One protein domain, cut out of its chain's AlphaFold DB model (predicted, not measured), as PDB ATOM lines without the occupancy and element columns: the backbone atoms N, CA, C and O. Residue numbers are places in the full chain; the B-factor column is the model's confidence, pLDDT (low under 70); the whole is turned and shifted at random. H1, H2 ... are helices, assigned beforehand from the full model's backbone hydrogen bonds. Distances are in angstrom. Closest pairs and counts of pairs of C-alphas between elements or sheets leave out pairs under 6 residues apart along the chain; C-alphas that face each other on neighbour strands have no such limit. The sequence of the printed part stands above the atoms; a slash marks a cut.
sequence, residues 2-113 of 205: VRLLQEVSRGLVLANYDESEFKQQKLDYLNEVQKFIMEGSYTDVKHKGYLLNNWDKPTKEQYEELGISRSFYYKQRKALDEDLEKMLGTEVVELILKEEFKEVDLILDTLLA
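This is residues 2 to 113 of the 205 residues of an uncharacterized protein of Bacillus sp. AG102 (UniProt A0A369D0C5). Four helices, H1, H2, H6 and H7, stand side by side as a loose bundle at one end of an elongated body. The long helix H5 runs obliquely from the bundle to the other end, where the short helices H3 and H4 lie near its first half. The printed part has 112 residues with seven named helices, H1 to H7 in chain order, and no named strand: all helix. It is compact, with a radius of gyration of the C-alphas of 15.2 A and spans of 48 by 30 by 17 A.

H1, residues 3 to 16, and H2, residues 23 to 39, touch as a helical hairpin, opposite ways at a shallow tilt of 27 degrees; their closest C-alphas, Ala 15 and Lys 23, are 5.9 A apart. With residues 37 to 39 alone, H2 touches H3, residues 48 to 53; this hairpin's closest C-alphas, Met 38 and Leu 52, are 6.0 A apart. H4, residues 59 to 65, and H5, residues 70 to 88, touch only at the corner, and only just, with 3 pairs of C-alphas within 8 A; the closest, Tyr 63 and Arg 70, are 6.0 A apart. H3 and H5 are close but not clearly touching, about perpendicular at 86 degrees. H6, residues 92 to 97, touches H1 at a shallow tilt of 16 degrees, the same way, closest at the C-alphas of Val 8 and Val 93, 6.2 A. H6 and H7, residues 101 to 112, form a hairpin, with the C-alphas of Leu 95 and Val 104 closest at 6.5 A. H1 and H7 are apart. In H1 to H7 every O i to N i+4 pair is within hydrogen-bond range.

H1 begins at C-alpha 3 (33.522, -38.236, -45.071) and measures 19.7 A. H2 measures 24.5 A and H5 26.9 A, while H7 ends at C-alpha 112 (22.261, -56.334, -44.795).

The two C-alphas farthest apart, Glu 21 and Ser 69, are 48.5 A apart. The printed part has no cut and no long link. The pLDDT is under 70 at residue 2 and residues 111 to 113.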
ATOM      1  N   VAL A   2      35.951 -40.356 -47.827       58.81
ATOM      2  CA  VAL A   2      36.651 -39.627 -46.787       58.81
ATOM      3  C   VAL A   2      35.612 -39.335 -45.721       58.81
ATOM      4  O   VAL A   2      35.783 -39.797 -44.616       58.81
ATOM      5  N   ARG A   3      34.479 -38.713 -46.069       74.38
ATOM      6  CA  ARG A   3      33.522 -38.236 -45.071       74.38
ATOM      7  C   ARG A   3      32.942 -39.343 -44.192       74.38
ATOM      8  O   ARG A   3      33.192 -39.312 -43.000       74.38
ATOM      9  N   LEU A   4      32.266 -40.337 -44.761       83.25
ATOM     10  CA  LEU A   4      31.591 -41.337 -43.936       83.25
ATOM     11  C   LEU A   4      32.573 -42.296 -43.227       83.25
ATOM     12  O   LEU A   4      32.423 -42.568 -42.043       83.25
ATOM     13  N   LEU A   5      33.665 -42.713 -43.884       86.31
ATOM     14  CA  LEU A   5      34.754 -43.456 -43.221       86.31
ATOM     15  C   LEU A   5      35.455 -42.639 -42.122       86.31
ATOM     16  O   LEU A   5      35.837 -43.194 -41.091       86.31
ATOM     17  N   GLN A   6      35.620 -41.326 -42.310       87.12
ATOM     18  CA  GLN A   6      36.137 -40.430 -41.275       87.12
ATOM     19  C   GLN A   6      35.139 -40.233 -40.148       87.12
ATOM     20  O   GLN A   6      35.557 -40.163 -38.999       87.12
ATOM     21  N   GLU A   7      33.851 -40.124 -40.455       89.56
ATOM     22  CA  GLU A   7      32.785 -40.006 -39.466       89.56
ATOM     23  C   GLU A   7      32.730 -41.273 -38.619       89.56
ATOM     24  O   GLU A   7      32.760 -41.159 -37.399       89.56
ATOM     25  N   VAL A   8      32.801 -42.462 -39.223       90.81
ATOM     26  CA  VAL A   8      32.918 -43.742 -38.503       90.81
ATOM     27  C   VAL A   8      34.197 -43.786 -37.668       90.81
ATOM     28  O   VAL A   8      34.139 -44.078 -36.478       90.81
ATOM     29  N   SER A   9      35.351 -43.427 -38.243       90.25
ATOM     30  CA  SER A   9      36.626 -43.396 -37.509       90.25
ATOM     31  C   SER A   9      36.574 -42.432 -36.319       90.25
ATOM     32  O   SER A   9      37.036 -42.751 -35.225       90.25
ATOM     33  N   ARG A  10      35.973 -41.254 -36.503       90.75
ATOM     34  CA  ARG A  10      35.746 -40.267 -35.445       90.75
ATOM     35  C   ARG A  10      34.755 -40.792 -34.411       90.75
ATOM     36  O   ARG A  10      34.991 -40.607 -33.222       90.75
ATOM     37  N   GLY A  11      33.682 -41.442 -34.846       89.75
ATOM     38  CA  GLY A  11      32.682 -42.070 -33.993       89.75
ATOM     39  C   GLY A  11      33.304 -43.131 -33.094       89.75
ATOM     40  O   GLY A  11      33.076 -43.102 -31.891       89.75
ATOM     41  N   LEU A  12      34.174 -43.990 -33.639       92.38
ATOM     42  CA  LEU A  12      34.917 -44.998 -32.874       92.38
ATOM     43  C   LEU A  12      35.800 -44.351 -31.805       92.38
ATOM     44  O   LEU A  12      35.845 -44.817 -30.667       92.38
ATOM     45  N   VAL A  13      36.486 -43.256 -32.142       91.62
ATOM     46  CA  VAL A  13      37.266 -42.492 -31.159       91.62
ATOM     47  C   VAL A  13      36.353 -41.938 -30.067       91.62
ATOM     48  O   VAL A  13      36.641 -42.144 -28.894       91.62
ATOM     49  N   LEU A  14      35.245 -41.283 -30.424       89.75
ATOM     50  CA  LEU A  14      34.306 -40.700 -29.459       89.75
ATOM     51  C   LEU A  14      33.689 -41.761 -28.537       89.75
ATOM     52  O   LEU A  14      33.692 -41.578 -27.325       89.75
ATOM     53  N   ALA A  15      33.244 -42.888 -29.092       88.12
ATOM     54  CA  ALA A  15      32.674 -43.998 -28.336       88.12
ATOM     55  C   ALA A  15      33.687 -44.618 -27.356       88.12
ATOM     56  O   ALA A  15      33.316 -45.048 -26.270       88.12
ATOM     57  N   ASN A  16      34.987 -44.613 -27.669       88.25
ATOM     58  CA  ASN A  16      36.008 -45.094 -26.732       88.25
ATOM     59  C   ASN A  16      36.138 -44.235 -25.464       88.25
ATOM     60  O   ASN A  16      36.518 -44.770 -24.417       88.25
ATOM     61  N   TYR A  17      35.799 -42.946 -25.539       87.25
ATOM     62  CA  TYR A  17      35.758 -42.030 -24.391       87.25
ATOM     63  C   TYR A  17      34.368 -41.914 -23.759       87.25
ATOM     64  O   TYR A  17      34.205 -41.167 -22.800       87.25
ATOM     65  N   ASP A  18      33.376 -42.636 -24.279       84.44
ATOM     66  CA  ASP A  18      32.051 -42.678 -23.684       84.44
ATOM     67  C   ASP A  18      32.089 -43.478 -22.369       84.44
ATOM     68  O   ASP A  18      32.674 -44.568 -22.301       84.44
ATOM     69  N   GLU A  19      31.499 -42.903 -21.322       87.62
ATOM     70  CA  GLU A  19      31.341 -43.505 -19.991       87.62
ATOM     71  C   GLU A  19      29.907 -44.018 -19.761       87.62
ATOM     72  O   GLU A  19      29.608 -44.553 -18.692       87.62
ATOM     73  N   SER A  20      29.017 -43.873 -20.751       88.25
ATOM     74  CA  SER A  20      27.660 -44.419 -20.709       88.25
ATOM     75  C   SER A  20      27.651 -45.952 -20.693       88.25
ATOM     76  O   SER A  20      28.576 -46.623 -21.162       88.25
ATOM     77  N   GLU A  21      26.551 -46.532 -20.205       88.88
ATOM     78  CA  GLU A  21      26.318 -47.982 -20.263       88.88
ATOM     79  C   GLU A  21      26.196 -48.515 -21.704       88.88
ATOM     80  O   GLU A  21      26.433 -49.697 -21.950       88.88
ATOM     81  N   PHE A  22      25.915 -47.635 -22.672       89.00
ATOM     82  CA  PHE A  22      25.757 -47.970 -24.090       89.00
ATOM     83  C   PHE A  22      27.064 -47.962 -24.885       89.00
ATOM     84  O   PHE A  22      27.053 -48.253 -26.082       89.00
ATOM     85  N   LYS A  23      28.203 -47.669 -24.244       91.00
ATOM     86  CA  LYS A  23      29.527 -47.639 -24.882       91.00
ATOM     87  C   LYS A  23      29.778 -48.831 -25.802       91.00
ATOM     88  O   LYS A  23      30.170 -48.655 -26.954       91.00
ATOM     89  N   GLN A  24      29.579 -50.043 -25.281       90.25
ATOM     90  CA  GLN A  24      29.873 -51.265 -26.027       90.25
ATOM     91  C   GLN A  24      28.965 -51.389 -27.251       90.25
ATOM     92  O   GLN A  24      29.450 -51.640 -28.347       90.25
ATOM     93  N   GLN A  25      27.675 -51.102 -27.082       91.50
ATOM     94  CA  GLN A  25      26.700 -51.148 -28.164       91.50
ATOM     95  C   GLN A  25      27.028 -50.138 -29.277       91.50
ATOM     96  O   GLN A  25      26.974 -50.480 -30.456       91.50
ATOM     97  N   LYS A  26      27.461 -48.916 -28.930       91.38
ATOM     98  CA  LYS A  26      27.935 -47.929 -29.919       91.38
ATOM     99  C   LYS A  26      29.142 -48.439 -30.703       91.38
ATOM    100  O   LYS A  26      29.189 -48.282 -31.922       91.38
ATOM    101  N   LEU A  27      30.120 -49.028 -30.011       92.25
ATOM    102  CA  LEU A  27      31.310 -49.595 -30.650       92.25
ATOM    103  C   LEU A  27      30.940 -50.729 -31.607       92.25
ATOM    104  O   LEU A  27      31.479 -50.780 -32.710       92.25
ATOM    105  N   ASP A  28      30.013 -51.597 -31.214       91.75
ATOM    106  CA  ASP A  28      29.575 -52.727 -32.031       91.75
ATOM    107  C   ASP A  28      28.934 -52.245 -33.344       91.75
ATOM    108  O   ASP A  28      29.396 -52.640 -34.417       91.75
ATOM    109  N   TYR A  29      27.986 -51.298 -33.290       92.00
ATOM    110  CA  TYR A  29      27.381 -50.727 -34.504       92.00
ATOM    111  C   TYR A  29      28.389 -49.993 -35.393       92.00
ATOM    112  O   TYR A  29      28.372 -50.138 -36.615       92.00
ATOM    113  N   LEU A  30      29.299 -49.208 -34.807       92.69
ATOM    114  CA  LEU A  30      30.326 -48.506 -35.583       92.69
ATOM    115  C   LEU A  30      31.273 -49.483 -36.292       92.69
ATOM    116  O   LEU A  30      31.658 -49.235 -37.434       92.69
ATOM    117  N   ASN A  31      31.624 -50.593 -35.638       92.38
ATOM    118  CA  ASN A  31      32.433 -51.652 -36.238       92.38
ATOM    119  C   ASN A  31      31.681 -52.374 -37.363       92.38
ATOM    120  O   ASN A  31      32.278 -52.687 -38.393       92.38
ATOM    121  N   GLU A  32      30.382 -52.620 -37.195       90.44
ATOM    122  CA  GLU A  32      29.541 -53.236 -38.223       90.44
ATOM    123  C   GLU A  32      29.427 -52.351 -39.469       90.44
ATOM    124  O   GLU A  32      29.702 -52.804 -40.584       90.44
ATOM    125  N   VAL A  33      29.155 -51.058 -39.274       90.25
ATOM    126  CA  VAL A  33      29.162 -50.060 -40.349       90.25
ATOM    127  C   VAL A  33      30.531 -50.004 -41.030       90.25
ATOM    128  O   VAL A  33      30.616 -50.037 -42.259       90.25
ATOM    129  N   GLN A  34      31.622 -49.953 -40.257       91.44
ATOM    130  CA  GLN A  34      32.974 -49.940 -40.815       91.44
ATOM    131  C   GLN A  34      33.231 -51.173 -41.683       91.44
ATOM    132  O   GLN A  34      33.755 -51.051 -42.791       91.44
ATOM    133  N   LYS A  35      32.850 -52.356 -41.196       89.81
ATOM    134  CA  LYS A  35      33.012 -53.616 -41.918       89.81
ATOM    135  C   LYS A  35      32.244 -53.597 -43.239       89.81
ATOM    136  O   LYS A  35      32.846 -53.879 -44.273       89.81
ATOM    137  N   PHE A  36      30.974 -53.192 -43.222       88.62
ATOM    138  CA  PHE A  36      30.156 -53.059 -44.430       88.62
ATOM    139  C   PHE A  36      30.806 -52.135 -45.473       88.62
ATOM    140  O   PHE A  36      30.919 -52.495 -46.649       88.62
ATOM    141  N   ILE A  37      31.310 -50.970 -45.044       89.88
ATOM    142  CA  ILE A  37      31.988 -50.031 -45.948       89.88
ATOM    143  C   ILE A  37      33.226 -50.680 -46.582       89.88
ATOM    144  O   ILE A  37      33.445 -50.579 -47.789       89.88
ATOM    145  N   MET A  38      34.043 -51.354 -45.773       90.06
ATOM    146  CA  MET A  38      35.314 -51.932 -46.219       90.06
ATOM    147  C   MET A  38      35.136 -53.153 -47.132       90.06
ATOM    148  O   MET A  38      35.987 -53.395 -47.990       90.06
ATOM    149  N   GLU A  39      34.036 -53.897 -47.000       88.50
ATOM    150  CA  GLU A  39      33.690 -54.998 -47.911       88.50
ATOM    151  C   GLU A  39      33.418 -54.503 -49.341       88.50
ATOM    152  O   GLU A  39      33.702 -55.210 -50.313       88.50
ATOM    153  N   GLY A  40      32.898 -53.280 -49.495       86.75
ATOM    154  CA  GLY A  40      32.650 -52.669 -50.803       86.75
ATOM    155  C   GLY A  40      31.633 -53.434 -51.659       86.75
ATOM    156  O   GLY A  40      31.675 -53.352 -52.889       86.75
ATOM    157  N   SER A  41      30.750 -54.224 -51.042       84.88
ATOM    158  CA  SER A  41      29.712 -55.021 -51.715       84.88
ATOM    159  C   SER A  41      28.646 -54.159 -52.402       84.88
ATOM    160  O   SER A  41      28.025 -54.600 -53.361       84.88
ATOM    161  N   TYR A  42      28.502 -52.907 -51.973       84.56
ATOM    162  CA  TYR A  42      27.500 -51.944 -52.429       84.56
ATOM    163  C   TYR A  42      27.838 -51.199 -53.735       84.56
ATOM    164  O   TYR A  42      27.060 -50.358 -54.177       84.56
ATOM    165  N   THR A  43      29.001 -51.444 -54.347       88.25
ATOM    166  CA  THR A  43      29.459 -50.692 -55.528       88.25
ATOM    167  C   THR A  43      30.187 -51.574 -56.541       88.25
ATOM    168  O   THR A  43      30.924 -52.491 -56.174       88.25
ATOM    169  N   ASP A  44      30.063 -51.243 -57.826       89.62
ATOM    170  CA  ASP A  44      30.802 -51.872 -58.934       89.62
ATOM    171  C   ASP A  44      32.036 -51.065 -59.378       89.62
ATOM    172  O   ASP A  44      32.666 -51.350 -60.403       89.62
ATOM    173  N   VAL A  45      32.415 -50.042 -58.605       91.50
ATOM    174  CA  VAL A  45      33.583 -49.195 -58.872       91.50
ATOM    175  C   VAL A  45      34.863 -50.024 -59.043       91.50
ATOM    176  O   VAL A  45      35.231 -50.873 -58.222       91.50
ATOM    177  N   LYS A  46      35.604 -49.735 -60.119       86.81
ATOM    178  CA  LYS A  46      36.899 -50.378 -60.380       86.81
ATOM    179  C   LYS A  46      37.911 -49.970 -59.314       86.81
ATOM    180  O   LYS A  46      37.996 -48.804 -58.944       86.81
ATOM    181  N   HIS A  47      38.725 -50.928 -58.875       88.75
ATOM    182  CA  HIS A  47      39.729 -50.745 -57.820       88.75
ATOM    183  C   HIS A  47      39.151 -50.369 -56.440       88.75
ATOM    184  O   HIS A  47      39.914 -49.932 -55.581       88.75
ATOM    185  N   LYS A  48      37.846 -50.582 -56.188       91.31
ATOM    186  CA  LYS A  48      37.183 -50.270 -54.905       91.31
ATOM    187  C   LYS A  48      37.955 -50.754 -53.678       91.31
ATOM    188  O   LYS A  48      38.224 -49.959 -52.789       91.31
ATOM    189  N   GLY A  49      38.416 -52.007 -53.675       90.56
ATOM    190  CA  GLY A  49      39.166 -52.565 -52.547       90.56
ATOM    191  C   GLY A  49      40.479 -51.825 -52.278       90.56
ATOM    192  O   GLY A  49      40.831 -51.602 -51.127       90.56
ATOM    193  N   TYR A  50      41.187 -51.379 -53.320       91.88
ATOM    194  CA  TYR A  50      42.384 -50.558 -53.132       91.88
ATOM    195  C   TYR A  50      42.026 -49.175 -52.575       91.88
ATOM    196  O   TYR A  50      42.667 -48.721 -51.630       91.88
ATOM    197  N   LEU A  51      41.003 -48.521 -53.138       90.44
ATOM    198  CA  LEU A  51      40.579 -47.182 -52.714       90.44
ATOM    199  C   LEU A  51      40.101 -47.167 -51.255       90.44
ATOM    200  O   LEU A  51      40.445 -46.247 -50.519       90.44
ATOM    201  N   LEU A  52      39.359 -48.199 -50.844       90.75
ATOM    202  CA  LEU A  52      38.879 -48.381 -49.476       90.75
ATOM    203  C   LEU A  52      40.030 -48.673 -48.514       90.75
ATOM    204  O   LEU A  52      40.144 -48.012 -47.494       90.75
ATOM    205  N   ASN A  53      40.941 -49.590 -48.849       89.94
ATOM    206  CA  ASN A  53      42.055 -49.953 -47.961       89.94
ATOM    207  C   ASN A  53      43.151 -48.885 -47.836       89.94
ATOM    208  O   ASN A  53      44.008 -49.001 -46.967       89.94
ATOM    209  N   ASN A  54      43.154 -47.873 -48.704       90.31
ATOM    210  CA  ASN A  54      44.150 -46.800 -48.715       90.31
ATOM    211  C   ASN A  54      43.484 -45.420 -48.614       90.31
ATOM    212  O   ASN A  54      44.007 -44.434 -49.138       90.31
ATOM    213  N   TRP A  55      42.296 -45.335 -48.009       87.12
ATOM    214  CA  TRP A  55      41.501 -44.104 -47.967       87.12
ATOM    215  C   TRP A  55      42.214 -42.943 -47.248       87.12
ATOM    216  O   TRP A  55      41.975 -41.777 -47.579       87.12
ATOM    217  N   ASP A  56      43.097 -43.280 -46.307       85.69
ATOM    218  CA  ASP A  56      43.916 -42.413 -45.459       85.69
ATOM    219  C   ASP A  56      45.207 -41.919 -46.141       85.69
ATOM    220  O   ASP A  56      45.754 -40.883 -45.757       85.69
ATOM    221  N   LYS A  57      45.675 -42.608 -47.190       88.88
ATOM    222  CA  LYS A  57      46.876 -42.210 -47.938       88.88
ATOM    223  C   LYS A  57      46.689 -40.898 -48.716       88.88
ATOM    224  O   LYS A  57      45.590 -40.607 -49.206       88.88
ATOM    225  N   PRO A  58      47.764 -40.133 -48.976       89.81
ATOM    226  CA  PRO A  58      47.717 -38.987 -49.877       89.81
ATOM    227  C   PRO A  58      47.182 -39.348 -51.271       89.81
ATOM    228  O   PRO A  58      47.636 -40.287 -51.918       89.81
ATOM    229  N   THR A  59      46.245 -38.547 -51.787       88.62
ATOM    230  CA  THR A  59      45.602 -38.783 -53.100       88.62
ATOM    231  C   THR A  59      46.609 -38.924 -54.246       88.62
ATOM    232  O   THR A  59      46.374 -39.701 -55.168       88.62
ATOM    233  N   LYS A  60      47.716 -38.172 -54.192       90.62
ATOM    234  CA  LYS A  60      48.771 -38.206 -55.210       90.62
ATOM    235  C   LYS A  60      49.391 -39.594 -55.347       90.62
ATOM    236  O   LYS A  60      49.420 -40.134 -56.447       90.62
ATOM    237  N   GLU A  61      49.810 -40.165 -54.227       92.50
ATOM    238  CA  GLU A  61      50.426 -41.492 -54.170       92.50
ATOM    239  C   GLU A  61      49.449 -42.558 -54.666       92.50
ATOM    240  O   GLU A  61      49.808 -43.416 -55.463       92.50
ATOM    241  N   GLN A  62      48.171 -42.441 -54.301       91.44
ATOM    242  CA  GLN A  62      47.171 -43.433 -54.679       91.44
ATOM    243  C   GLN A  62      46.948 -43.560 -56.193       91.44
ATOM    244  O   GLN A  62      46.862 -44.681 -56.692       91.44
ATOM    245  N   TYR A  63      46.813 -42.449 -56.932       91.81
ATOM    246  CA  TYR A  63      46.603 -42.548 -58.385       91.81
ATOM    247  C   TYR A  63      47.892 -42.910 -59.137       91.81
ATOM    248  O   TYR A  63      47.804 -43.513 -60.208       91.81
ATOM    249  N   GLU A  64      49.065 -42.575 -58.582       93.25
ATOM    250  CA  GLU A  64      50.375 -42.981 -59.110       93.25
ATOM    251  C   GLU A  64      50.594 -44.494 -58.939       93.25
ATOM    252  O   GLU A  64      50.916 -45.165 -59.918       93.25
ATOM    253  N   GLU A  65      50.315 -45.052 -57.753       93.81
ATOM    254  CA  GLU A  65      50.379 -46.499 -57.469       93.81
ATOM    255  C   GLU A  65      49.410 -47.311 -58.348       93.81
ATOM    256  O   GLU A  65      49.745 -48.396 -58.821       93.81
ATOM    257  N   LEU A  66      48.215 -46.773 -58.615       92.75
ATOM    258  CA  LEU A  66      47.231 -47.403 -59.501       92.75
ATOM    259  C   LEU A  66      47.552 -47.243 -60.997       92.75
ATOM    260  O   LEU A  66      46.895 -47.876 -61.823       92.75
ATOM    261  N   GLY A  67      48.505 -46.381 -61.365       93.81
ATOM    262  CA  GLY A  67      48.834 -46.094 -62.764       93.81
ATOM    263  C   GLY A  67      47.682 -45.462 -63.558       93.81
ATOM    264  O   GLY A  67      47.583 -45.660 -64.770       93.81
ATOM    265  N   ILE A  68      46.788 -44.720 -62.895       93.25
ATOM    266  CA  ILE A  68      45.610 -44.095 -63.517       93.25
ATOM    267  C   ILE A  68      45.711 -42.572 -63.516       93.25
ATOM    268  O   ILE A  68      46.408 -41.956 -62.713       93.25
ATOM    269  N   SER A  69      44.965 -41.926 -64.414       94.38
ATOM    270  CA  SER A  69      44.914 -40.467 -64.428       94.38
ATOM    271  C   SER A  69      44.225 -39.927 -63.173       94.38
ATOM    272  O   SER A  69      43.232 -40.479 -62.688       94.38
ATOM    273  N   ARG A  70      44.697 -38.772 -62.695       93.94
ATOM    274  CA  ARG A  70      44.098 -38.052 -61.562       93.94
ATOM    275  C   ARG A  70      42.592 -37.811 -61.747       93.94
ATOM    276  O   ARG A  70      41.825 -37.949 -60.800       93.94
ATOM    277  N   SER A  71      42.161 -37.485 -62.968       93.56
ATOM    278  CA  SER A  71      40.742 -37.275 -63.294       93.56
ATOM    279  C   SER A  71      39.916 -38.558 -63.143       93.56
ATOM    280  O   SER A  71      38.869 -38.553 -62.493       93.56
ATOM    281  N   PHE A  72      40.412 -39.681 -63.674       92.94
ATOM    282  CA  PHE A  72      39.740 -40.975 -63.540       92.94
ATOM    283  C   PHE A  72      39.655 -41.420 -62.078       92.94
ATOM    284  O   PHE A  72      38.600 -41.870 -61.639       92.94
ATOM    285  N   TYR A  73      40.727 -41.218 -61.310       92.88
ATOM    286  CA  TYR A  73      40.748 -41.492 -59.875       92.88
ATOM    287  C   TYR A  73      39.657 -40.720 -59.119       92.88
ATOM    288  O   TYR A  73      38.870 -41.327 -58.394       92.88
ATOM    289  N   TYR A  74      39.544 -39.401 -59.325       91.44
ATOM    290  CA  TYR A  74      38.490 -38.617 -58.671       91.44
ATOM    291  C   TYR A  74      37.088 -39.063 -59.081       91.44
ATOM    292  O   TYR A  74      36.195 -39.084 -58.237       91.44
ATOM    293  N   LYS A  75      36.895 -39.466 -60.342       92.44
ATOM    294  CA  LYS A  75      35.617 -40.016 -60.805       92.44
ATOM    295  C   LYS A  75      35.248 -41.300 -60.058       92.44
ATOM    296  O   LYS A  75      34.121 -41.408 -59.592       92.44
ATOM    297  N   GLN A  76      36.184 -42.244 -59.920       91.12
ATOM    298  CA  GLN A  76      35.942 -43.492 -59.184       91.12
ATOM    299  C   GLN A  76      35.676 -43.228 -57.698       91.12
ATOM    300  O   GLN A  76      34.756 -43.807 -57.130       91.12
ATOM    301  N   ARG A  77      36.426 -42.306 -57.071       88.38
ATOM    302  CA  ARG A  77      36.175 -41.931 -55.670       88.38
ATOM    303  C   ARG A  77      34.800 -41.331 -55.464       88.38
ATOM    304  O   ARG A  77      34.143 -41.694 -54.499       88.38
ATOM    305  N   LYS A  78      34.401 -40.418 -56.349       90.44
ATOM    306  CA  LYS A  78      33.098 -39.767 -56.279       90.44
ATOM    307  C   LYS A  78      31.966 -40.783 -56.446       90.44
ATOM    308  O   LYS A  78      31.041 -40.758 -55.656       90.44
ATOM    309  N   ALA A  79      32.074 -41.694 -57.412       90.62
ATOM    310  CA  ALA A  79      31.069 -42.737 -57.603       90.62
ATOM    311  C   ALA A  79      30.921 -43.623 -56.357       90.62
ATOM    312  O   ALA A  79      29.812 -43.884 -55.917       90.62
ATOM    313  N   LEU A  80      32.037 -44.020 -55.739       90.25
ATOM    314  CA  LEU A  80      31.990 -44.845 -54.535       90.25
ATOM    315  C   LEU A  80      31.410 -44.095 -53.322       90.25
ATOM    316  O   LEU A  80      30.759 -44.724 -52.495       90.25
ATOM    317  N   ASP A  81      31.624 -42.777 -53.217       87.12
ATOM    318  CA  ASP A  81      30.940 -41.941 -52.216       87.12
ATOM    319  C   ASP A  81      29.439 -41.901 -52.442       87.12
ATOM    320  O   ASP A  81      28.680 -42.129 -51.512       87.12
ATOM    321  N   GLU A  82      29.029 -41.611 -53.675       89.06
ATOM    322  CA  GLU A  82      27.620 -41.504 -54.040       89.06
ATOM    323  C   GLU A  82      26.899 -42.839 -53.813       89.06
ATOM    324  O   GLU A  82      25.798 -42.850 -53.265       89.06
ATOM    325  N   ASP A  83      27.532 -43.963 -54.160       88.81
ATOM    326  CA  ASP A  83      26.998 -45.302 -53.899       88.81
ATOM    327  C   ASP A  83      26.891 -45.579 -52.393       88.81
ATOM    328  O   ASP A  83      25.884 -46.120 -51.936       88.81
ATOM    329  N   LEU A  84      27.898 -45.188 -51.605       86.88
ATOM    330  CA  LEU A  84      27.893 -45.409 -50.160       86.88
ATOM    331  C   LEU A  84      26.842 -44.548 -49.448       86.88
ATOM    332  O   LEU A  84      26.096 -45.071 -48.626       86.88
ATOM    333  N   GLU A  85      26.762 -43.256 -49.773       87.00
ATOM    334  CA  GLU A  85      25.761 -42.332 -49.222       87.00
ATOM    335  C   GLU A  85      24.343 -42.765 -49.599       87.00
ATOM    336  O   GLU A  85      23.437 -42.693 -48.774       87.00
ATOM    337  N   LYS A  86      24.148 -43.263 -50.826       85.12
ATOM    338  CA  LYS A  86      22.853 -43.782 -51.277       85.12
ATOM    339  C   LYS A  86      22.420 -45.024 -50.501       85.12
ATOM    340  O   LYS A  86      21.225 -45.203 -50.291       85.12
ATOM    341  N   MET A  87      23.366 -45.888 -50.149       84.25
ATOM    342  CA  MET A  87      23.065 -47.130 -49.446       84.25
ATOM    343  C   MET A  87      22.906 -46.873 -47.951       84.25
ATOM    344  O   MET A  87      21.836 -47.091 -47.407       84.25
ATOM    345  N   LEU A  88      23.937 -46.367 -47.282       83.19
ATOM    346  CA  LEU A  88      23.956 -46.272 -45.823       83.19
ATOM    347  C   LEU A  88      23.244 -45.020 -45.274       83.19
ATOM    348  O   LEU A  88      22.843 -44.996 -44.112       83.19
ATOM    349  N   GLY A  89      23.095 -43.977 -46.092       83.38
ATOM    350  CA  GLY A  89      22.671 -42.657 -45.634       83.38
ATOM    351  C   GLY A  89      23.803 -41.874 -44.966       83.38
ATOM    352  O   GLY A  89      24.877 -42.399 -44.664       83.38
ATOM    353  N   THR A  90      23.577 -40.576 -44.757       81.12
ATOM    354  CA  THR A  90      24.583 -39.671 -44.173       81.12
ATOM    355  C   THR A  90      24.484 -39.548 -42.656       81.12
ATOM    356  O   THR A  90      25.474 -39.213 -42.013       81.12
ATOM    357  N   GLU A  91      23.317 -39.816 -42.065       87.12
ATOM    358  CA  GLU A  91      23.085 -39.639 -40.624       87.12
ATOM    359  C   GLU A  91      23.422 -40.856 -39.753       87.12
ATOM    360  O   GLU A  91      23.477 -40.723 -38.534       87.12
ATOM    361  N   VAL A  92      23.685 -42.030 -40.333       88.50
ATOM    362  CA  VAL A  92      23.842 -43.300 -39.592       88.50
ATOM    363  C   VAL A  92      24.827 -43.222 -38.416       88.50
ATOM    364  O   VAL A  92      24.543 -43.714 -37.328       88.50
ATOM    365  N   VAL A  93      25.966 -42.542 -38.590       88.50
ATOM    366  CA  VAL A  93      26.965 -42.363 -37.525       88.50
ATOM    367  C   VAL A  93      26.426 -41.457 -36.420       88.50
ATOM    368  O   VAL A  93      26.667 -41.713 -35.241       88.50
ATOM    369  N   GLU A  94      25.688 -40.405 -36.776       90.00
ATOM    370  CA  GLU A  94      25.065 -39.521 -35.793       90.00
ATOM    371  C   GLU A  94      23.994 -40.250 -34.981       90.00
ATOM    372  O   GLU A  94      23.954 -40.067 -33.766       90.00
ATOM    373  N   LEU A  95      23.174 -41.088 -35.625       90.94
ATOM    374  CA  LEU A  95      22.153 -41.903 -34.958       90.94
ATOM    375  C   LEU A  95      22.782 -42.845 -33.922       90.94
ATOM    376  O   LEU A  95      22.313 -42.912 -32.785       90.94
ATOM    377  N   ILE A  96      23.903 -43.495 -34.265       90.81
ATOM    378  CA  ILE A  96      24.647 -44.351 -33.324       90.81
ATOM    379  C   ILE A  96      25.149 -43.537 -32.123       90.81
ATOM    380  O   ILE A  96      24.999 -43.955 -30.974       90.81
ATOM    381  N   LEU A  97      25.738 -42.361 -32.366       89.38
ATOM    382  CA  LEU A  97      26.269 -41.516 -31.292       89.38
ATOM    383  C   LEU A  97      25.170 -40.951 -30.379       89.38
ATOM    384  O   LEU A  97      25.421 -40.778 -29.184       89.38
ATOM    385  N   LYS A  98      23.976 -40.693 -30.930       91.75
ATOM    386  CA  LYS A  98      22.773 -40.223 -30.220       91.75
ATOM    387  C   LYS A  98      21.980 -41.332 -29.522       91.75
ATOM    388  O   LYS A  98      20.989 -41.016 -28.876       91.75
ATOM    389  N   GLU A  99      22.413 -42.592 -29.619       91.06
ATOM    390  CA  GLU A  99      21.733 -43.753 -29.014       91.06
ATOM    391  C   GLU A  99      20.352 -44.047 -29.626       91.06
ATOM    392  O   GLU A  99      19.498 -44.687 -29.012       91.06
ATOM    393  N   GLU A 100      20.135 -43.649 -30.881       90.44
ATOM    394  CA  GLU A 100      18.907 -43.932 -31.638       90.44
ATOM    395  C   GLU A 100      18.953 -45.351 -32.244       90.44
ATOM    396  O   GLU A 100      18.706 -45.572 -33.428       90.44
ATOM    397  N   PHE A 101      19.289 -46.350 -31.418       89.12
ATOM    398  CA  PHE A 101      19.642 -47.704 -31.871       89.12
ATOM    399  C   PHE A 101      18.539 -48.416 -32.646       89.12
ATOM    400  O   PHE A 101      18.838 -49.161 -33.564       89.12
ATOM    401  N   LYS A 102      17.264 -48.142 -32.349       85.56
ATOM    402  CA  LYS A 102      16.148 -48.717 -33.120       85.56
ATOM    403  C   LYS A 102      16.171 -48.287 -34.585       85.56
ATOM    404  O   LYS A 102      15.811 -49.074 -35.453       85.56
ATOM    405  N   GLU A 103      16.548 -47.040 -34.850       86.38
ATOM    406  CA  GLU A 103      16.656 -46.525 -36.216       86.38
ATOM    407  C   GLU A 103      17.903 -47.083 -36.901       86.38
ATOM    408  O   GLU A 103      17.840 -47.471 -38.063       86.38
ATOM    409  N   VAL A 104      19.006 -47.217 -36.157       85.69
ATOM    410  CA  VAL A 104      20.229 -47.877 -36.638       85.69
ATOM    411  C   VAL A 104      19.961 -49.336 -37.013       85.69
ATOM    412  O   VAL A 104      20.350 -49.748 -38.101       85.69
ATOM    413  N   ASP A 105      19.260 -50.089 -36.163       84.31
ATOM    414  CA  ASP A 105      18.858 -51.474 -36.431       84.31
ATOM    415  C   ASP A 105      18.031 -51.556 -37.711       84.31
ATOM    416  O   ASP A 105      18.345 -52.343 -38.594       84.31
ATOM    417  N   LEU A 106      17.027 -50.688 -37.870       82.81
ATOM    418  CA  LEU A 106      16.218 -50.630 -39.091       82.81
ATOM    419  C   LEU A 106      17.070 -50.360 -40.338       82.81
ATOM    420  O   LEU A 106      16.848 -50.989 -41.374       82.81
ATOM    421  N   ILE A 107      18.034 -49.441 -40.256       82.12
ATOM    422  CA  ILE A 107      18.947 -49.123 -41.360       82.12
ATOM    423  C   ILE A 107      19.814 -50.340 -41.691       82.12
ATOM    424  O   ILE A 107      19.856 -50.764 -42.845       82.12
ATOM    425  N   LEU A 108      20.475 -50.931 -40.696       80.12
ATOM    426  CA  LEU A 108      21.379 -52.064 -40.895       80.12
ATOM    427  C   LEU A 108      20.633 -53.316 -41.357       80.12
ATOM    428  O   LEU A 108      21.066 -53.942 -42.322       80.12
ATOM    429  N   ASP A 109      19.474 -53.622 -40.777       77.44
ATOM    430  CA  ASP A 109      18.598 -54.704 -41.231       77.44
ATOM    431  C   ASP A 109      18.177 -54.492 -42.685       77.44
ATOM    432  O   ASP A 109      18.148 -55.441 -43.461       77.44
ATOM    433  N   THR A 110      17.898 -53.247 -43.087       72.25
ATOM    434  CA  THR A 110      17.540 -52.913 -44.474       72.25
ATOM    435  C   THR A 110      18.716 -53.025 -45.440       72.25
ATOM    436  O   THR A 110      18.518 -53.331 -46.613       72.25
ATOM    437  N   LEU A 111      19.943 -52.804 -44.972       69.56
ATOM    438  CA  LEU A 111      21.143 -52.829 -45.811       69.56
ATOM    439  C   LEU A 111      21.776 -54.205 -45.942       69.56
ATOM    440  O   LEU A 111      22.323 -54.541 -46.992       69.56
ATOM    441  N   LEU A 112      21.729 -54.979 -44.863       62.38
ATOM    442  CA  LEU A 112      22.261 -56.334 -44.795       62.38
ATOM    443  C   LEU A 112      21.268 -57.348 -45.353       62.38
ATOM    444  O   LEU A 112      21.673 -58.379 -45.900       62.38
ATOM    445  N   ALA A 113      19.971 -57.059 -45.268       60.75
ATOM    446  CA  ALA A 113      19.001 -57.782 -46.054       60.75
ATOM    447  C   ALA A 113      19.128 -57.340 -47.514       60.75
ATOM    448  O   ALA A 113      18.923 -56.188 -47.877       60.75
TER     449      ALA A 113